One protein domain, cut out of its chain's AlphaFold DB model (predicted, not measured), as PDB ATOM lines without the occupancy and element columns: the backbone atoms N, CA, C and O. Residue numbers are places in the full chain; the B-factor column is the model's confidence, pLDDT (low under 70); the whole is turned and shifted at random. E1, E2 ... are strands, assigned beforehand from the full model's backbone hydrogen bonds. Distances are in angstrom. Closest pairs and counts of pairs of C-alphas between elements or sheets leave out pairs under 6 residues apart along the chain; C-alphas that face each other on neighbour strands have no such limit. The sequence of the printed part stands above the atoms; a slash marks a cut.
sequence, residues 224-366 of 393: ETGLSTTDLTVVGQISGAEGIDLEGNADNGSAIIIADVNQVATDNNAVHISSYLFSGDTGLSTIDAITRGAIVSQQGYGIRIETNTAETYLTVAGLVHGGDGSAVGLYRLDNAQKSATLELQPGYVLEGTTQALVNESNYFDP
ATOM      1  N   GLU A 224      25.144 -22.669  12.216       95.00
ATOM      2  CA  GLU A 224      24.124 -22.565  13.280       95.00
ATOM      3  C   GLU A 224      22.715 -22.534  12.659       95.00
ATOM      4  O   GLU A 224      21.797 -23.237  13.086       95.00
ATOM      5  N   THR A 225      22.546 -21.775  11.574       93.00
ATOM      6  CA  THR A 225      21.355 -21.849  10.721       93.00
ATOM      7  C   THR A 225      21.758 -21.888   9.257       93.00
ATOM      8  O   THR A 225      22.619 -21.116   8.847       93.00
ATOM      9  N   GLY A 226      21.110 -22.742   8.463       94.00
ATOM     10  CA  GLY A 226      21.403 -22.893   7.032       94.00
ATOM     11  C   GLY A 226      22.039 -24.237   6.689       94.00
ATOM     12  O   GLY A 226      21.782 -25.245   7.347       94.00
ATOM     13  N   LEU A 227      22.819 -24.267   5.613       96.81
ATOM     14  CA  LEU A 227      23.473 -25.470   5.114       96.81
ATOM     15  C   LEU A 227      24.960 -25.491   5.491       96.81
ATOM     16  O   LEU A 227      25.699 -24.567   5.158       96.81
ATOM     17  N   SER A 228      25.409 -26.579   6.115       98.06
ATOM     18  CA  SER A 228      26.832 -26.910   6.244       98.06
ATOM     19  C   SER A 228      27.253 -27.825   5.093       98.06
ATOM     20  O   SER A 228      26.604 -28.838   4.846       98.06
ATOM     21  N   THR A 229      28.295 -27.463   4.345       98.69
ATOM     22  CA  THR A 229      28.838 -28.259   3.231       98.69
ATOM     23  C   THR A 229      30.335 -28.491   3.414       98.69
ATOM     24  O   THR A 229      31.116 -27.545   3.332       98.69
ATOM     25  N   THR A 230      30.727 -29.748   3.597       98.81
ATOM     26  CA  THR A 230      32.122 -30.203   3.694       98.81
ATOM     27  C   THR A 230      32.443 -31.032   2.450       98.81
ATOM     28  O   THR A 230      31.934 -32.138   2.311       98.81
ATOM     29  N   ASP A 231      33.260 -30.513   1.536       98.88
ATOM     30  CA  ASP A 231      33.622 -31.167   0.270       98.88
ATOM     31  C   ASP A 231      35.143 -31.364   0.189       98.88
ATOM     32  O   ASP A 231      35.912 -30.395   0.159       98.88
ATOM     33  N   LEU A 232      35.577 -32.626   0.187       98.88
ATOM     34  CA  LEU A 232      36.978 -33.022   0.100       98.88
ATOM     35  C   LEU A 232      37.229 -33.885  -1.139       98.88
ATOM     36  O   LEU A 232      36.648 -34.955  -1.303       98.88
ATOM     37  N   THR A 233      38.224 -33.493  -1.932       98.81
ATOM     38  CA  THR A 233      38.833 -34.351  -2.953       98.81
ATOM     39  C   THR A 233      40.320 -34.553  -2.675       98.81
ATOM     40  O   THR A 233      41.094 -33.594  -2.594       98.81
ATOM     41  N   VAL A 234      40.738 -35.817  -2.598       98.44
ATOM     42  CA  VAL A 234      42.139 -36.234  -2.495       98.44
ATOM     43  C   VAL A 234      42.512 -37.063  -3.717       98.44
ATOM     44  O   VAL A 234      42.099 -38.216  -3.847       98.44
ATOM     45  N   VAL A 235      43.347 -36.504  -4.598       97.56
ATOM     46  CA  VAL A 235      43.800 -37.221  -5.805       97.56
ATOM     47  C   VAL A 235      45.022 -38.109  -5.559       97.56
ATOM     48  O   VAL A 235      45.218 -39.094  -6.271       97.56
ATOM     49  N   GLY A 236      45.841 -37.782  -4.558       97.88
ATOM     50  CA  GLY A 236      47.051 -38.517  -4.194       97.88
ATOM     51  C   GLY A 236      46.855 -39.398  -2.960       97.88
ATOM     52  O   GLY A 236      45.819 -40.044  -2.794       97.88
ATOM     53  N   GLN A 237      47.878 -39.443  -2.110       97.81
ATOM     54  CA  GLN A 237      47.907 -40.235  -0.885       97.81
ATOM     55  C   GLN A 237      47.916 -39.353   0.370       97.81
ATOM     56  O   GLN A 237      48.684 -38.396   0.468       97.81
ATOM     57  N   ILE A 238      47.131 -39.755   1.371       98.50
ATOM     58  CA  ILE A 238      47.212 -39.253   2.746       98.50
ATOM     59  C   ILE A 238      48.023 -40.215   3.614       98.50
ATOM     60  O   ILE A 238      47.847 -41.435   3.548       98.50
ATOM     61  N   SER A 239      48.901 -39.660   4.445       97.44
ATOM     62  CA  SER A 239      49.637 -40.403   5.468       97.44
ATOM     63  C   SER A 239      49.862 -39.564   6.724       97.44
ATOM     64  O   SER A 239      50.158 -38.373   6.636       97.44
ATOM     65  N   GLY A 240      49.726 -40.212   7.876       95.75
ATOM     66  CA  GLY A 240      49.857 -39.650   9.219       95.75
ATOM     67  C   GLY A 240      49.541 -40.720  10.265       95.75
ATOM     68  O   GLY A 240      49.229 -41.857   9.896       95.75
ATOM     69  N   ALA A 241      49.606 -40.389  11.556       97.25
ATOM     70  CA  ALA A 241      49.109 -41.305  12.584       97.25
ATOM     71  C   ALA A 241      47.595 -41.534  12.412       97.25
ATOM     72  O   ALA A 241      47.132 -42.666  12.485       97.25
ATOM     73  N   GLU A 242      46.844 -40.486  12.084       97.50
ATOM     74  CA  GLU A 242      45.445 -40.506  11.648       97.50
ATOM     75  C   GLU A 242      45.316 -39.953  10.225       97.50
ATOM     76  O   GLU A 242      46.159 -39.182   9.757       97.50
ATOM     77  N   GLY A 243      44.269 -40.361   9.511       98.19
ATOM     78  CA  GLY A 243      44.087 -39.998   8.108       98.19
ATOM     79  C   GLY A 243      43.245 -38.753   7.926       98.19
ATOM     80  O   GLY A 243      43.739 -37.634   8.051       98.19
ATOM     81  N   ILE A 244      41.991 -38.970   7.555       98.75
ATOM     82  CA  ILE A 244      41.021 -37.935   7.213       98.75
ATOM     83  C   ILE A 244      39.929 -37.917   8.278       98.75
ATOM     84  O   ILE A 244      39.377 -38.966   8.608       98.75
ATOM     85  N   ASP A 245      39.600 -36.721   8.746       98.56
ATOM     86  CA  ASP A 245      38.499 -36.442   9.656       98.56
ATOM     87  C   ASP A 245      37.629 -35.320   9.076       98.56
ATOM     88  O   ASP A 245      38.117 -34.208   8.839       98.56
ATOM     89  N   LEU A 246      36.375 -35.644   8.764       98.69
ATOM     90  CA  LEU A 246      35.408 -34.726   8.166       98.69
ATOM     91  C   LEU A 246      34.209 -34.559   9.087       98.69
ATOM     92  O   LEU A 246      33.434 -35.499   9.277       98.69
ATOM     93  N   GLU A 247      33.995 -33.336   9.548       97.88
ATOM     94  CA  GLU A 247      32.822 -32.957  10.316       97.88
ATOM     95  C   GLU A 247      31.942 -31.987   9.518       97.88
ATOM     96  O   GLU A 247      32.381 -30.951   9.006       97.88
ATOM     97  N   GLY A 248      30.665 -32.340   9.393       96.69
ATOM     98  CA  GLY A 248      29.636 -31.510   8.775       96.69
ATOM     99  C   GLY A 248      28.441 -31.400   9.705       96.69
ATOM    100  O   GLY A 248      27.614 -32.314   9.772       96.69
ATOM    101  N   ASN A 249      28.347 -30.278  10.412       95.44
ATOM    102  CA  ASN A 249      27.399 -30.093  11.506       95.44
ATOM    103  C   ASN A 249      26.501 -28.872  11.280       95.44
ATOM    104  O   ASN A 249      26.922 -27.875  10.687       95.44
ATOM    105  N   ALA A 250      25.270 -28.925  11.788       94.44
ATOM    106  CA  ALA A 250      24.399 -27.754  11.843       94.44
ATOM    107  C   ALA A 250      23.443 -27.793  13.044       94.44
ATOM    108  O   ALA A 250      22.976 -28.859  13.445       94.44
ATOM    109  N   ASP A 251      23.111 -26.637  13.623       92.00
ATOM    110  CA  ASP A 251      22.133 -26.593  14.721       92.00
ATOM    111  C   ASP A 251      20.709 -26.710  14.172       92.00
ATOM    112  O   ASP A 251      19.980 -27.640  14.522       92.00
ATOM    113  N   ASN A 252      20.316 -25.777  13.305       90.25
ATOM    114  CA  ASN A 252      19.000 -25.728  12.678       90.25
ATOM    115  C   ASN A 252      19.145 -25.578  11.160       90.25
ATOM    116  O   ASN A 252      19.238 -24.469  10.623       90.25
ATOM    117  N   GLY A 253      19.190 -26.713  10.465       92.56
ATOM    118  CA  GLY A 253      19.641 -26.732   9.086       92.56
ATOM    119  C   GLY A 253      19.801 -28.130   8.515       92.56
ATOM    120  O   GLY A 253      19.062 -29.049   8.864       92.56
ATOM    121  N   SER A 254      20.769 -28.277   7.619       94.75
ATOM    122  CA  SER A 254      21.200 -29.574   7.099       94.75
ATOM    123  C   SER A 254      22.708 -29.586   6.892       94.75
ATOM    124  O   SER A 254      23.344 -28.532   6.826       94.75
ATOM    125  N   ALA A 255      23.269 -30.784   6.773       95.69
ATOM    126  CA  ALA A 255      24.684 -30.991   6.513       95.69
ATOM    127  C   ALA A 255      24.891 -31.882   5.283       95.69
ATOM    128  O   ALA A 255      24.271 -32.938   5.158       95.69
ATOM    129  N   ILE A 256      25.760 -31.453   4.375       97.88
ATOM    130  CA  ILE A 256      26.194 -32.205   3.200       97.88
ATOM    131  C   ILE A 256      27.688 -32.468   3.348       97.88
ATOM    132  O   ILE A 256      28.474 -31.530   3.467       97.88
ATOM    133  N   ILE A 257      28.079 -33.737   3.317       98.62
ATOM    134  CA  ILE A 257      29.483 -34.138   3.286       98.62
ATOM    135  C   ILE A 257      29.744 -34.902   1.997       98.62
ATOM    136  O   ILE A 257      29.055 -35.879   1.710       98.62
ATOM    137  N   ILE A 258      30.742 -34.455   1.239       98.75
ATOM    138  CA  ILE A 258      31.204 -35.074   0.001       98.75
ATOM    139  C   ILE A 258      32.678 -35.429   0.177       98.75
ATOM    140  O   ILE A 258      33.480 -34.588   0.584       98.75
ATOM    141  N   ALA A 259      33.040 -36.674  -0.118       98.56
ATOM    142  CA  ALA A 259      34.423 -37.131  -0.051       98.56
ATOM    143  C   ALA A 259      34.778 -37.996  -1.266       98.56
ATOM    144  O   ALA A 259      34.200 -39.062  -1.450       98.56
ATOM    145  N   ASP A 260      35.764 -37.589  -2.066       98.44
ATOM    146  CA  ASP A 260      36.389 -38.431  -3.097       98.44
ATOM    147  C   ASP A 260      37.854 -38.665  -2.723       98.44
ATOM    148  O   ASP A 260      38.698 -37.771  -2.828       98.44
ATOM    149  N   VAL A 261      38.148 -39.861  -2.217       98.00
ATOM    150  CA  VAL A 261      39.441 -40.190  -1.614       98.00
ATOM    151  C   VAL A 261      40.134 -41.284  -2.415       98.00
ATOM    152  O   VAL A 261      39.653 -42.416  -2.525       98.00
ATOM    153  N   ASN A 262      41.316 -40.967  -2.942       97.50
ATOM    154  CA  ASN A 262      42.132 -41.952  -3.633       97.50
ATOM    155  C   ASN A 262      42.815 -42.918  -2.651       97.50
ATOM    156  O   ASN A 262      42.427 -44.080  -2.589       97.50
ATOM    157  N   GLN A 263      43.809 -42.481  -1.870       98.00
ATOM    158  CA  GLN A 263      44.595 -43.391  -1.028       98.00
ATOM    159  C   GLN A 263      44.852 -42.832   0.377       98.00
ATOM    160  O   GLN A 263      45.180 -41.658   0.532       98.00
ATOM    161  N   VAL A 264      44.767 -43.689   1.400       98.38
ATOM    162  CA  VAL A 264      45.083 -43.360   2.800       98.38
ATOM    163  C   VAL A 264      45.865 -44.508   3.434       98.38
ATOM    164  O   VAL A 264      45.470 -45.666   3.314       98.38
ATOM    165  N   ALA A 265      46.966 -44.193   4.115       97.88
ATOM    166  CA  ALA A 265      47.743 -45.162   4.886       97.88
ATOM    167  C   ALA A 265      48.137 -44.576   6.246       97.88
ATOM    168  O   ALA A 265      48.917 -43.621   6.300       97.88
ATOM    169  N   THR A 266      47.588 -45.135   7.323       97.88
ATOM    170  CA  THR A 266      47.671 -44.562   8.676       97.88
ATOM    171  C   THR A 266      47.863 -45.629   9.744       97.88
ATOM    172  O   THR A 266      47.563 -46.807   9.531       97.88
ATOM    173  N   ASP A 267      48.332 -45.213  10.921       96.12
ATOM    174  CA  ASP A 267      48.442 -46.101  12.080       96.12
ATOM    175  C   ASP A 267      47.067 -46.333  12.732       96.12
ATOM    176  O   ASP A 267      46.666 -47.472  12.951       96.12
ATOM    177  N   ASN A 268      46.313 -45.262  12.969       95.38
ATOM    178  CA  ASN A 268      44.958 -45.245  13.525       95.38
ATOM    179  C   ASN A 268      43.926 -45.050  12.403       95.38
ATOM    180  O   ASN A 268      44.227 -45.333  11.242       95.38
ATOM    181  N   ASN A 269      42.701 -44.617  12.732       94.56
ATOM    182  CA  ASN A 269      41.587 -44.471  11.786       94.56
ATOM    183  C   ASN A 269      42.022 -43.799  10.474       94.56
ATOM    184  O   ASN A 269      42.632 -42.725  10.485       94.56
ATOM    185  N   ALA A 270      41.707 -44.444   9.351       97.75
ATOM    186  CA  ALA A 270      42.075 -43.932   8.036       97.75
ATOM    187  C   ALA A 270      41.086 -42.862   7.561       97.75
ATOM    188  O   ALA A 270      41.504 -41.766   7.196       97.75
ATOM    189  N   VAL A 271      39.781 -43.136   7.600       98.38
ATOM    190  CA  VAL A 271      38.749 -42.145   7.264       98.38
ATOM    191  C   VAL A 271      37.661 -42.145   8.329       98.38
ATOM    192  O   VAL A 271      37.021 -43.171   8.568       98.38
ATOM    193  N   HIS A 272      37.424 -40.986   8.934       97.81
ATOM    194  CA  HIS A 272      36.293 -40.717   9.812       97.81
ATOM    195  C   HIS A 272      35.449 -39.592   9.215       97.81
ATOM    196  O   HIS A 272      35.966 -38.562   8.791       97.81
ATOM    197  N   ILE A 273      34.145 -39.834   9.121       98.00
ATOM    198  CA  ILE A 273      33.161 -38.853   8.674       98.00
ATOM    199  C   ILE A 273      32.065 -38.783   9.723       98.00
ATOM    200  O   ILE A 273      31.468 -39.808  10.066       98.00
ATOM    201  N   SER A 274      31.764 -37.583  10.200       95.31
ATOM    202  CA  SER A 274      30.710 -37.368  11.175       95.31
ATOM    203  C   SER A 274      29.780 -36.227  10.769       95.31
ATOM    204  O   SER A 274      30.198 -35.200  10.233       95.31
ATOM    205  N   SER A 275      28.481 -36.437  10.984       93.12
ATOM    206  CA  SER A 275      27.469 -35.415  10.737       93.12
ATOM    207  C   SER A 275      26.396 -35.418  11.815       93.12
ATOM    208  O   SER A 275      25.584 -36.350  11.911       93.12
ATOM    209  N   TYR A 276      26.381 -34.346  12.602       88.50
ATOM    210  CA  TYR A 276      25.490 -34.173  13.734       88.50
ATOM    211  C   TYR A 276      24.635 -32.920  13.588       88.50
ATOM    212  O   TYR A 276      25.131 -31.809  13.389       88.50
ATOM    213  N   LEU A 277      23.325 -33.118  13.741       87.19
ATOM    214  CA  LEU A 277      22.355 -32.033  13.845       87.19
ATOM    215  C   LEU A 277      21.790 -31.916  15.255       87.19
ATOM    216  O   LEU A 277      21.307 -32.909  15.805       87.19
ATOM    217  N   PHE A 278      21.822 -30.717  15.836       84.19
ATOM    218  CA  PHE A 278      21.534 -30.541  17.266       84.19
ATOM    219  C   PHE A 278      20.081 -30.158  17.571       84.19
ATOM    220  O   PHE A 278      19.510 -30.659  18.540       84.19
ATOM    221  N   SER A 279      19.467 -29.292  16.758       82.50
ATOM    222  CA  SER A 279      18.126 -28.733  17.015       82.50
ATOM    223  C   SER A 279      17.071 -29.098  15.961       82.50
ATOM    224  O   SER A 279      15.878 -28.933  16.221       82.50
ATOM    225  N   GLY A 280      17.468 -29.634  14.803       72.44
ATOM    226  CA  GLY A 280      16.557 -30.223  13.817       72.44
ATOM    227  C   GLY A 280      17.145 -30.298  12.407       72.44
ATOM    228  O   GLY A 280      17.904 -29.420  12.005       72.44
ATOM    229  N   ASP A 281      16.757 -31.335  11.656       77.81
ATOM    230  CA  ASP A 281      17.079 -31.484  10.231       77.81
ATOM    231  C   ASP A 281      15.969 -30.905   9.351       77.81
ATOM    232  O   ASP A 281      14.791 -31.211   9.549       77.81
ATOM    233  N   THR A 282      16.339 -30.149   8.316       79.00
ATOM    234  CA  THR A 282      15.398 -29.771   7.245       79.00
ATOM    235  C   THR A 282      15.093 -30.923   6.277       79.00
ATOM    236  O   THR A 282      14.197 -30.817   5.440       79.00
ATOM    237  N   GLY A 283      15.797 -32.049   6.429       79.38
ATOM    238  CA  GLY A 283      15.586 -33.311   5.720       79.38
ATOM    239  C   GLY A 283      16.507 -33.518   4.516       79.38
ATOM    240  O   GLY A 283      16.327 -34.500   3.789       79.38
ATOM    241  N   LEU A 284      17.464 -32.608   4.305       87.69
ATOM    242  CA  LEU A 284      18.388 -32.579   3.165       87.69
ATOM    243  C   LEU A 284      19.794 -33.087   3.508       87.69
ATOM    244  O   LEU A 284      20.696 -32.981   2.678       87.69
ATOM    245  N   SER A 285      19.997 -33.614   4.715       93.50
ATOM    246  CA  SER A 285      21.331 -34.016   5.155       93.50
ATOM    247  C   SER A 285      21.809 -35.278   4.446       93.50
ATOM    248  O   SER A 285      21.076 -36.270   4.354       93.50
ATOM    249  N   THR A 286      23.039 -35.237   3.934       95.56
ATOM    250  CA  THR A 286      23.630 -36.317   3.138       95.56
ATOM    251  C   THR A 286      25.119 -36.487   3.422       95.56
ATOM    252  O   THR A 286      25.833 -35.527   3.695       95.56
ATOM    253  N   ILE A 287      25.581 -37.731   3.337       97.44
ATOM    254  CA  ILE A 287      26.993 -38.099   3.278       97.44
ATOM    255  C   ILE A 287      27.169 -38.915   2.000       97.44
ATOM    256  O   ILE A 287      26.575 -39.988   1.886       97.44
ATOM    257  N   ASP A 288      27.963 -38.413   1.062       98.06
ATOM    258  CA  ASP A 288      28.329 -39.089  -0.183       98.06
ATOM    259  C   ASP A 288      29.852 -39.255  -0.237       98.06
ATOM    260  O   ASP A 288      30.601 -38.287  -0.368       98.06
ATOM    261  N   ALA A 289      30.323 -40.488  -0.064       97.56
ATOM    262  CA  ALA A 289      31.742 -40.800   0.011       97.56
ATOM    263  C   ALA A 289      32.129 -41.871  -1.010       97.56
ATOM    264  O   ALA A 289      31.503 -42.928  -1.103       97.56
ATOM    265  N   ILE A 290      33.215 -41.633  -1.738       96.94
ATOM    266  CA  ILE A 290      33.802 -42.545  -2.716       96.94
ATOM    267  C   ILE A 290      35.261 -42.784  -2.335       96.94
ATOM    268  O   ILE A 290      36.040 -41.846  -2.180       96.94
ATOM    269  N   THR A 291      35.655 -44.053  -2.225       95.00
ATOM    270  CA  THR A 291      37.058 -44.448  -2.049       95.00
ATOM    271  C   THR A 291      37.532 -45.272  -3.243       95.00
ATOM    272  O   THR A 291      36.847 -46.201  -3.670       95.00
ATOM    273  N   ARG A 292      38.682 -44.920  -3.837       91.12
ATOM    274  CA  ARG A 292      39.140 -45.509  -5.118       91.12
ATOM    275  C   ARG A 292      40.374 -46.402  -5.004       91.12
ATOM    276  O   ARG A 292      40.485 -47.387  -5.724       91.12
ATOM    277  N   GLY A 293      41.315 -46.041  -4.144       93.06
ATOM    278  CA  GLY A 293      42.574 -46.749  -3.938       93.06
ATOM    279  C   GLY A 293      42.559 -47.585  -2.663       93.06
ATOM    280  O   GLY A 293      41.544 -48.171  -2.289       93.06
ATOM    281  N   ALA A 294      43.720 -47.687  -2.015       96.56
ATOM    282  CA  ALA A 294      43.858 -48.400  -0.752       96.56
ATOM    283  C   ALA A 294      43.603 -47.453   0.429       96.56
ATOM    284  O   ALA A 294      44.298 -46.449   0.579       96.56
ATOM    285  N   ILE A 295      42.633 -47.799   1.268       97.94
ATOM    286  CA  ILE A 295      42.317 -47.140   2.535       97.94
ATOM    287  C   ILE A 295      42.723 -48.096   3.650       97.94
ATOM    288  O   ILE A 295      42.074 -49.121   3.864       97.94
ATOM    289  N   VAL A 296      43.839 -47.811   4.313       97.88
ATOM    290  CA  VAL A 296      44.482 -48.752   5.235       97.88
ATOM    291  C   VAL A 296      44.762 -48.079   6.568       97.88
ATOM    292  O   VAL A 296      45.538 -47.127   6.631       97.88
ATOM    293  N   SER A 297      44.188 -48.643   7.628       97.25
ATOM    294  CA  SER A 297      44.507 -48.339   9.022       97.25
ATOM    295  C   SER A 297      45.174 -49.540   9.694       97.25
ATOM    296  O   SER A 297      44.658 -50.650   9.588       97.25
ATOM    297  N   GLN A 298      46.288 -49.350  10.411       96.44
ATOM    298  CA  GLN A 298      46.976 -50.452  11.109       96.44
ATOM    299  C   GLN A 298      46.303 -50.894  12.416       96.44
ATOM    300  O   GLN A 298      46.497 -52.034  12.837       96.44
ATOM    301  N   GLN A 299      45.564 -50.011  13.091       94.12
ATOM    302  CA  GLN A 299      45.026 -50.248  14.440       94.12
ATOM    303  C   GLN A 299      43.575 -49.790  14.627       94.12
ATOM    304  O   GLN A 299      42.988 -50.103  15.657       94.12
ATOM    305  N   GLY A 300      43.007 -49.042  13.681       92.50
ATOM    306  CA  GLY A 300      41.655 -48.493  13.761       92.50
ATOM    307  C   GLY A 300      40.785 -48.898  12.576       92.50
ATOM    308  O   GLY A 300      41.088 -49.852  11.855       92.50
ATOM    309  N   TYR A 301      39.716 -48.132  12.365       93.81
ATOM    310  CA  TYR A 301      38.793 -48.337  11.255       93.81
ATOM    311  C   TYR A 301      39.457 -47.992   9.924       93.81
ATOM    312  O   TYR A 301      40.156 -46.979   9.805       93.81
ATOM    313  N   GLY A 302      39.143 -48.773   8.889       96.12
ATOM    314  CA  GLY A 302      39.366 -48.330   7.515       96.12
ATOM    315  C   GLY A 302      38.494 -47.107   7.212       96.12
ATOM    316  O   GLY A 302      38.995 -46.026   6.913       96.12
ATOM    317  N   ILE A 303      37.175 -47.263   7.352       97.12
ATOM    318  CA  ILE A 303      36.193 -46.186   7.194       97.12
ATOM    319  C   ILE A 303      35.188 -46.239   8.349       97.12
ATOM    320  O   ILE A 303      34.556 -47.271   8.578       97.12
ATOM    321  N   ARG A 304      35.000 -45.116   9.044       95.69
ATOM    322  CA  ARG A 304      33.972 -44.922  10.076       95.69
ATOM    323  C   ARG A 304      33.073 -43.754   9.686       95.69
ATOM    324  O   ARG A 304      33.566 -42.651   9.478       95.69
ATOM    325  N   ILE A 305      31.767 -43.991   9.614       95.31
ATOM    326  CA  ILE A 305      30.764 -42.954   9.352       95.31
ATOM    327  C   ILE A 305      29.765 -42.910  10.501       95.31
ATOM    328  O   ILE A 305      29.223 -43.948  10.889       95.31
ATOM    329  N   GLU A 306      29.495 -41.712  11.010       93.06
ATOM    330  CA  GLU A 306      28.579 -41.476  12.125       93.06
ATOM    331  C   GLU A 306      27.581 -40.376  11.785       93.06
ATOM    332  O   GLU A 306      27.960 -39.284  11.363       93.06
ATOM    333  N   THR A 307      26.288 -40.644  11.962       90.19
ATOM    334  CA  THR A 307      25.274 -39.607  11.742       90.19
ATOM    335  C   THR A 307      23.980 -39.844  12.507       90.19
ATOM    336  O   THR A 307      23.542 -40.977  12.701       90.19
ATOM    337  N   ASN A 308      23.315 -38.767  12.916       85.81
ATOM    338  CA  ASN A 308      21.991 -38.847  13.529       85.81
ATOM    339  C   ASN A 308      20.824 -38.647  12.551       85.81
ATOM    340  O   ASN A 308      19.691 -38.952  12.912       85.81
ATOM    341  N   THR A 309      21.066 -38.135  11.343       82.19
ATOM    342  CA  THR A 309      19.984 -37.659  10.460       82.19
ATOM    343  C   THR A 309      20.279 -37.770   8.966       82.19
ATOM    344  O   THR A 309      19.334 -37.703   8.188       82.19
ATOM    345  N   ALA A 310      21.526 -37.992   8.539       89.12
ATOM    346  CA  ALA A 310      21.875 -37.969   7.121       89.12
ATOM    347  C   ALA A 310      21.514 -39.268   6.376       89.12
ATOM    348  O   ALA A 310      21.604 -40.375   6.917       89.12
ATOM    349  N   GLU A 311      21.148 -39.132   5.099       92.25
ATOM    350  CA  GLU A 311      21.242 -40.240   4.142       92.25
ATOM    351  C   GLU A 311      22.711 -40.502   3.831       92.25
ATOM    352  O   GLU A 311      23.467 -39.573   3.562       92.25
ATOM    353  N   THR A 312      23.128 -41.763   3.873       93.88
ATOM    354  CA  THR A 312      24.532 -42.129   3.669       93.88
ATOM    355  C   THR A 312      24.678 -42.976   2.419       93.88
ATOM    356  O   THR A 312      24.010 -44.002   2.281       93.88
ATOM    357  N   TYR A 313      25.594 -42.585   1.545       95.75
ATOM    358  CA  TYR A 313      26.007 -43.321   0.361       95.75
ATOM    359  C   TYR A 313      27.528 -43.471   0.412       95.75
ATOM    360  O   TYR A 313      28.262 -42.489   0.398       95.75
ATOM    361  N   LEU A 314      28.005 -44.709   0.535       96.75
ATOM    362  CA  LEU A 314      29.427 -45.035   0.524       96.75
ATOM    363  C   LEU A 314      29.712 -45.961  -0.654       96.75
ATOM    364  O   LEU A 314      29.199 -47.077  -0.701       96.75
ATOM    365  N   THR A 315      30.560 -45.517  -1.575       96.31
ATOM    366  CA  THR A 315      31.073 -46.325  -2.680       96.31
ATOM    367  C   THR A 315      32.513 -46.732  -2.402       96.31
ATOM    368  O   THR A 315      33.379 -45.881  -2.208       96.31
ATOM    369  N   VAL A 316      32.794 -48.034  -2.437       95.75
ATOM    370  CA  VAL A 316      34.151 -48.578  -2.293       95.75
ATOM    371  C   VAL A 316      34.594 -49.209  -3.607       95.75
ATOM    372  O   VAL A 316      33.992 -50.172  -4.083       95.75
ATOM    373  N   ALA A 317      35.672 -48.678  -4.181       91.38
ATOM    374  CA  ALA A 317      36.250 -49.107  -5.454       91.38
ATOM    375  C   ALA A 317      37.714 -49.574  -5.357       91.38
ATOM    376  O   ALA A 317      38.403 -49.653  -6.372       91.38
ATOM    377  N   GLY A 318      38.169 -49.952  -4.159       92.75
ATOM    378  CA  GLY A 318      39.521 -50.449  -3.914       92.75
ATOM    379  C   GLY A 318      39.625 -51.311  -2.654       92.75
ATOM    380  O   GLY A 318      38.675 -52.004  -2.280       92.75
ATOM    381  N   LEU A 319      40.797 -51.287  -2.017       95.69
ATOM    382  CA  LEU A 319      41.050 -51.989  -0.758       95.69
ATOM    383  C   LEU A 319      40.623 -51.108   0.417       95.69
ATOM    384  O   LEU A 319      41.061 -49.966   0.506       95.69
ATOM    385  N   VAL A 320      39.868 -51.668   1.357       97.12
ATOM    386  CA  VAL A 320      39.638 -51.070   2.675       97.12
ATOM    387  C   VAL A 320      40.060 -52.064   3.749       97.12
ATOM    388  O   VAL A 320      39.531 -53.174   3.809       97.12
ATOM    389  N   HIS A 321      41.004 -51.659   4.592       95.94
ATOM    390  CA  HIS A 321      41.550 -52.453   5.686       95.94
ATOM    391  C   HIS A 321      41.483 -51.663   6.995       95.94
ATOM    392  O   HIS A 321      41.995 -50.544   7.067       95.94
ATOM    393  N   GLY A 322      40.881 -52.266   8.022       93.50
ATOM    394  CA  GLY A 322      40.904 -51.747   9.389       93.50
ATOM    395  C   GLY A 322      41.567 -52.736  10.335       93.50
ATOM    396  O   GLY A 322      41.101 -53.869  10.486       93.50
ATOM    397  N   GLY A 323      42.660 -52.316  10.964       91.12
ATOM    398  CA  GLY A 323      43.468 -53.165  11.834       91.12
ATOM    399  C   GLY A 323      42.810 -53.531  13.167       91.12
ATOM    400  O   GLY A 323      43.211 -54.514  13.790       91.12
ATOM    401  N   ASP A 324      41.755 -52.821  13.576       87.00
ATOM    402  CA  ASP A 324      40.882 -53.225  14.691       87.00
ATOM    403  C   ASP A 324      39.923 -54.374  14.318       87.00
ATOM    404  O   ASP A 324      39.141 -54.849  15.143       87.00
ATOM    405  N   GLY A 325      39.988 -54.836  13.067       85.25
ATOM    406  CA  GLY A 325      39.075 -55.814  12.505       85.25
ATOM    407  C   GLY A 325      37.811 -55.193  11.916       85.25
ATOM    408  O   GLY A 325      36.894 -55.955  11.621       85.25
ATOM    409  N   SER A 326      37.740 -53.876  11.708       89.88
ATOM    410  CA  SER A 326      36.608 -53.157  11.103       89.88
ATOM    411  C   SER A 326      37.033 -52.420   9.829       89.88
ATOM    412  O   SER A 326      37.553 -51.306   9.857       89.88
ATOM    413  N   ALA A 327      36.750 -53.008   8.666       92.00
ATOM    414  CA  ALA A 327      36.979 -52.338   7.387       92.00
ATOM    415  C   ALA A 327      36.041 -51.130   7.231       92.00
ATOM    416  O   ALA A 327      36.489 -50.032   6.912       92.00
ATOM    417  N   VAL A 328      34.743 -51.327   7.485       94.44
ATOM    418  CA  VAL A 328      33.716 -50.282   7.352       94.44
ATOM    419  C   VAL A 328      32.746 -50.346   8.529       94.44
ATOM    420  O   VAL A 328      32.119 -51.380   8.767       94.44
ATOM    421  N   GLY A 329      32.589 -49.230   9.240       91.50
ATOM    422  CA  GLY A 329      31.593 -49.043  10.291       91.50
ATOM    423  C   GLY A 329      30.639 -47.900   9.953       91.50
ATOM    424  O   GLY A 329      31.071 -46.757   9.824       91.50
ATOM    425  N   LEU A 330      29.348 -48.204   9.823       90.81
ATOM    426  CA  LEU A 330      28.280 -47.221   9.625       90.81
ATOM    427  C   LEU A 330      27.418 -47.161  10.890       90.81
ATOM    428  O   LEU A 330      26.730 -48.131  11.209       90.81
ATOM    429  N   TYR A 331      27.442 -46.034  11.599       88.75
ATOM    430  CA  TYR A 331      26.750 -45.852  12.875       88.75
ATOM    431  C   TYR A 331      25.690 -44.771  12.777       88.75
ATOM    432  O   TYR A 331      25.971 -43.635  12.390       88.75
ATOM    433  N   ARG A 332      24.455 -45.121  13.146       82.44
ATOM    434  CA  ARG A 332      23.313 -44.205  13.046       82.44
ATOM    435  C   ARG A 332      22.420 -44.244  14.275       82.44
ATOM    436  O   ARG A 332      22.315 -45.294  14.892       82.44
ATOM    437  N   LEU A 333      21.771 -43.133  14.625       76.88
ATOM    438  CA  LEU A 333      20.748 -43.124  15.686       76.88
ATOM    439  C   LEU A 333      19.400 -43.659  15.164       76.88
ATOM    440  O   LEU A 333      19.032 -43.404  14.016       76.88
ATOM    441  N   ASP A 334      18.654 -44.369  16.016       56.62
ATOM    442  CA  ASP A 334      17.426 -45.125  15.680       56.62
ATOM    443  C   ASP A 334      16.269 -44.270  15.128       56.62
ATOM    444  O   ASP A 334      15.458 -44.720  14.321       56.62
ATOM    445  N   ASN A 335      16.242 -42.975  15.449       60.28
ATOM    446  CA  ASN A 335      15.199 -42.060  14.970       60.28
ATOM    447  C   ASN A 335      15.420 -41.545  13.531       60.28
ATOM    448  O   ASN A 335      14.605 -40.774  13.015       60.28
ATOM    449  N   ALA A 336      16.502 -41.948  12.862       60.03
ATOM    450  CA  ALA A 336      16.829 -41.490  11.521       60.03
ATOM    451  C   ALA A 336      16.041 -42.285  10.460       60.03
ATOM    452  O   ALA A 336      16.482 -43.343  10.016       60.03
ATOM    453  N   GLN A 337      14.915 -41.752   9.966       62.44
ATOM    454  CA  GLN A 337      14.149 -42.306   8.824       62.44
ATOM    455  C   GLN A 337      14.894 -42.245   7.466       62.44
ATOM    456  O   GLN A 337      14.278 -42.129   6.408       62.44
ATOM    457  N   LYS A 338      16.226 -42.280   7.471       77.19
ATOM    458  CA  LYS A 338      17.083 -42.193   6.286       77.19
ATOM    459  C   LYS A 338      17.725 -43.537   5.958       77.19
ATOM    460  O   LYS A 338      17.847 -44.403   6.826       77.19
ATOM    461  N   SER A 339      18.154 -43.737   4.717       82.38
ATOM    462  CA  SER A 339      18.861 -44.943   4.266       82.38
ATOM    463  C   SER A 339      20.377 -44.819   4.453       82.38
ATOM    464  O   SER A 339      20.929 -43.724   4.523       82.38
ATOM    465  N   ALA A 340      21.049 -45.962   4.577       87.38
ATOM    466  CA  ALA A 340      22.494 -46.071   4.429       87.38
ATOM    467  C   ALA A 340      22.767 -47.121   3.349       87.38
ATOM    468  O   ALA A 340      22.270 -48.245   3.442       87.38
ATOM    469  N   THR A 341      23.517 -46.739   2.324       90.38
ATOM    470  CA  THR A 341      23.837 -47.572   1.168       90.38
ATOM    471  C   THR A 341      25.342 -47.761   1.099       90.38
ATOM    472  O   THR A 341      26.089 -46.786   1.084       90.38
ATOM    473  N   LEU A 342      25.776 -49.019   1.035       92.50
ATOM    474  CA  LEU A 342      27.148 -49.394   0.713       92.50
ATOM    475  C   LEU A 342      27.161 -50.014  -0.686       92.50
ATOM    476  O   LEU A 342      26.584 -51.082  -0.896       92.50
ATOM    477  N   GLU A 343      27.817 -49.348  -1.628       93.75
ATOM    478  CA  GLU A 343      28.031 -49.831  -2.988       93.75
ATOM    479  C   GLU A 343      29.474 -50.323  -3.152       93.75
ATOM    480  O   GLU A 343      30.434 -49.617  -2.852       93.75
ATOM    481  N   LEU A 344      29.631 -51.553  -3.639       93.56
ATOM    482  CA  LEU A 344      30.932 -52.184  -3.845       93.56
ATOM    483  C   LEU A 344      31.192 -52.325  -5.347       93.56
ATOM    484  O   LEU A 344      30.495 -53.076  -6.035       93.56
ATOM    485  N   GLN A 345      32.187 -51.603  -5.858       93.12
ATOM    486  CA  GLN A 345      32.542 -51.626  -7.279       93.12
ATOM    487  C   GLN A 345      33.416 -52.844  -7.624       93.12
ATOM    488  O   GLN A 345      34.107 -53.383  -6.757       93.12
ATOM    489  N   PRO A 346      33.440 -53.301  -8.890       89.31
ATOM    490  CA  PRO A 346      34.303 -54.403  -9.308       89.31
ATOM    491  C   PRO A 346      35.769 -54.193  -8.902       89.31
ATOM    492  O   PRO A 346      36.362 -53.168  -9.222       89.31
ATOM    493  N   GLY A 347      36.360 -55.191  -8.239       83.62
ATOM    494  CA  GLY A 347      37.739 -55.119  -7.740       83.62
ATOM    495  C   GLY A 347      37.875 -54.662  -6.286       83.62
ATOM    496  O   GLY A 347      39.003 -54.575  -5.806       83.62
ATOM    497  N   TYR A 348      36.763 -54.421  -5.581       90.56
ATOM    498  CA  TYR A 348      36.787 -54.129  -4.149       90.56
ATOM    499  C   TYR A 348      37.423 -55.263  -3.329       90.56
ATOM    500  O   TYR A 348      37.258 -56.450  -3.633       90.56
ATOM    501  N   VAL A 349      38.093 -54.891  -2.238       91.44
ATOM    502  CA  VAL A 349      38.553 -55.813  -1.192       91.44
ATOM    503  C   VAL A 349      38.251 -55.187   0.166       91.44
ATOM    504  O   VAL A 349      38.665 -54.063   0.428       91.44
ATOM    505  N   LEU A 350      37.540 -55.911   1.032       92.25
ATOM    506  CA  LEU A 350      37.302 -55.509   2.421       92.25
ATOM    507  C   LEU A 350      38.056 -56.470   3.342       92.25
ATOM    508  O   LEU A 350      37.739 -57.658   3.394       92.25
ATOM    509  N   GLU A 351      39.055 -55.958   4.053       90.81
ATOM    510  CA  GLU A 351      39.834 -56.698   5.043       90.81
ATOM    511  C   GLU A 351      39.426 -56.263   6.448       90.81
ATOM    512  O   GLU A 351      39.903 -55.271   6.995       90.81
ATOM    513  N   GLY A 352      38.483 -57.013   7.008       85.62
ATOM    514  CA  GLY A 352      37.849 -56.714   8.282       85.62
ATOM    515  C   GLY A 352      36.341 -56.909   8.197       85.62
ATOM    516  O   GLY A 352      35.779 -57.273   7.163       85.62
ATOM    517  N   THR A 353      35.674 -56.678   9.314       84.50
ATOM    518  CA  THR A 353      34.222 -56.670   9.410       84.50
ATOM    519  C   THR A 353      33.658 -55.430   8.725       84.50
ATOM    520  O   THR A 353      34.263 -54.359   8.695       84.50
ATOM    521  N   THR A 354      32.488 -55.600   8.123       84.75
ATOM    522  CA  THR A 354      31.663 -54.497   7.639       84.75
ATOM    523  C   THR A 354      30.388 -54.519   8.450       84.75
ATOM    524  O   THR A 354      29.670 -55.521   8.431       84.75
ATOM    525  N   GLN A 355      30.134 -53.445   9.188       81.56
ATOM    526  CA  GLN A 355      29.010 -53.362  10.107       81.56
ATOM    527  C   GLN A 355      28.189 -52.103   9.871       81.56
ATOM    528  O   GLN A 355      28.722 -51.015   9.664       81.56
ATOM    529  N   ALA A 356      26.875 -52.276   9.933       76.19
ATOM    530  CA  ALA A 356      25.917 -51.193  10.038       76.19
ATOM    531  C   ALA A 356      25.195 -51.363  11.374       76.19
ATOM    532  O   ALA A 356      24.517 -52.372  11.585       76.19
ATOM    533  N   LEU A 357      25.382 -50.408  12.282       71.56
ATOM    534  CA  LEU A 357      24.762 -50.407  13.599       71.56
ATOM    535  C   LEU A 357      23.794 -49.233  13.705       71.56
ATOM    536  O   LEU A 357      24.171 -48.073  13.535       71.56
ATOM    537  N   VAL A 358      22.550 -49.559  14.040       65.44
ATOM    538  CA  VAL A 358      21.564 -48.581  14.489       65.44
ATOM    539  C   VAL A 358      21.611 -48.570  16.012       65.44
ATOM    540  O   VAL A 358      21.402 -49.595  16.656       65.44
ATOM    541  N   ASN A 359      21.981 -47.430  16.580       61.94
ATOM    542  CA  ASN A 359      22.069 -47.209  18.008       61.94
ATOM    543  C   ASN A 359      20.723 -46.674  18.513       61.94
ATOM    544  O   ASN A 359      20.304 -45.587  18.118       61.94
ATOM    545  N   GLU A 360      20.086 -47.423  19.415       54.94
ATOM    546  CA  GLU A 360      18.839 -47.044  20.103       54.94
ATOM    547  C   GLU A 360      19.020 -45.850  21.069       54.94
ATOM    548  O   GLU A 360      18.061 -45.367  21.672       54.94
ATOM    549  N   SER A 361      20.250 -45.345  21.228       58.72
ATOM    550  CA  SER A 361      20.533 -44.096  21.936       58.72
ATOM    551  C   SER A 361      19.953 -42.870  21.214       58.72
ATOM    552  O   SER A 361      19.836 -42.823  19.992       58.72
ATOM    553  N   ASN A 362      19.665 -41.817  21.982       50.12
ATOM    554  CA  ASN A 362      19.256 -40.511  21.454       50.12
ATOM    555  C   ASN A 362      20.445 -39.578  21.150       50.12
ATOM    556  O   ASN A 362      20.228 -38.452  20.706       50.12
ATOM    557  N   TYR A 363      21.682 -40.004  21.423       50.00
ATOM    558  CA  TYR A 363      22.895 -39.199  21.249       50.00
ATOM    559  C   TYR A 363      24.143 -40.089  21.100       50.00
ATOM    560  O   TYR A 363      24.199 -41.176  21.685       50.00
ATOM    561  N   PHE A 364      25.137 -39.628  20.334       54.34
ATOM    562  CA  PHE A 364      26.488 -40.196  20.304       54.34
ATOM    563  C   PHE A 364      27.348 -39.434  21.313       54.34
ATOM    564  O   PHE A 364      27.528 -38.236  21.146       54.34
ATOM    565  N   ASP A 365      27.840 -40.094  22.363       46.59
ATOM    566  CA  ASP A 365      28.752 -39.471  23.330       46.59
ATOM    567  C   ASP A 365      30.157 -39.335  22.707       46.59
ATOM    568  O   ASP A 365      30.795 -40.364  22.453       46.59
ATOM    569  N   PRO A 366      30.652 -38.111  22.440       40.75
ATOM    570  CA  PRO A 366      31.948 -37.917  21.802       40.75
ATOM    571  C   PRO A 366      33.139 -38.260  22.714       40.75
ATOM    572  O   PRO A 366      34.252 -38.380  22.207       40.75
TER     573      PRO A 366
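What this domain is: This is residues 224 to 366 of the 393 residues of an uncharacterized protein of Budvicia aquatica (UniProt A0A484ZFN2). What would one see first? The printed part is wound in stacked turns, a solenoid whose walls are parallel strands. One long wall holds residues 229 to 234 of E1, residues 256 to 261 of E2, E5, E8 and E10; facing it is a second wall of residues 244 to 247 of E2, E3, E7, residues 328 to 332 of E9 and residues 354 to 358 of E11, and a short wall with residues 264 to 266 of E2, E6, residues 319 to 321 of E9 and residues 349 to 351 of E11 joins them at one end. How much is printed, and of what? There are 143 residues with eleven named strands, E1 to E11 in order, and no named helix; the class is all strand, and the neighbour strands are parallel. The whole is compact, with a radius of gyration of the C-alphas of 14.4 A and spans of 37 by 30 by 29 A.

How they stand to each other: How do the first turns stack? E1, residues 224 to 240, is parallel to E2, residues 242 to 266, at 1 degree, with N 230 and O 256 2.9 A apart. E1 bends by 105 degrees at residue 236 and E2 by 178 degrees at residue 254. What lies on the other side of E2 from E1? Parallel to E2 there are E3, residues 271 to 275, with N 246 and O 272 at 2.9 A; E4, residues 277 to 281, with N 279 and O 251 at 2.8 A; E5, residues 286 to 291, with N 259 and O 288 at 2.9 A; and E6, residues 294 to 297, with N 264 and O 294 at 2.9 A. What follows? E7, residues 303 to 307, is parallel to E3, with N 273 and O 304 at 2.9 A, and E8, residues 311 to 316, to E5, with N 289 and O 313 at 2.9 A. E9, residues 319 to 333, bends by 97 degrees at residue 323 and has E6 and E7 on one side, with N 295 and O 319 at 2.8 A and N 305 and O 329 at 2.9 A. How do the last strands sit? E10, residues 340 to 344, is parallel to E8, with N 314 and O 341 at 2.9 A; E11, residues 349 to 359, is parallel to E9, on the other side of it from E6 and E7, with N 330 and O 355 at 2.9 A.

Where its parts are: Where do the strands begin and end? C-alpha 224 of E1 is at (24.124, -22.565, 13.280), and C-alpha 359 of E11 at (22.069, -47.209, 18.008). How long are they? From first to last C-alpha E1 measures 31.2 A, E9 27.6 A and E11 26.7 A, but E2, with 25 residues, 5.5 A.

The domain as a whole: How far does it reach? The two C-alphas farthest apart, those of Thr 225 and Gly 347, are 41.4 A apart. Are there cuts or long links? The printed part has no cut and no long link; E9 to E10 is a short link and the others are tight. Where is the confidence low? The mean pLDDT of the printed part is 89.4, and residues 334 to 337 and 358 to 366 are under 70.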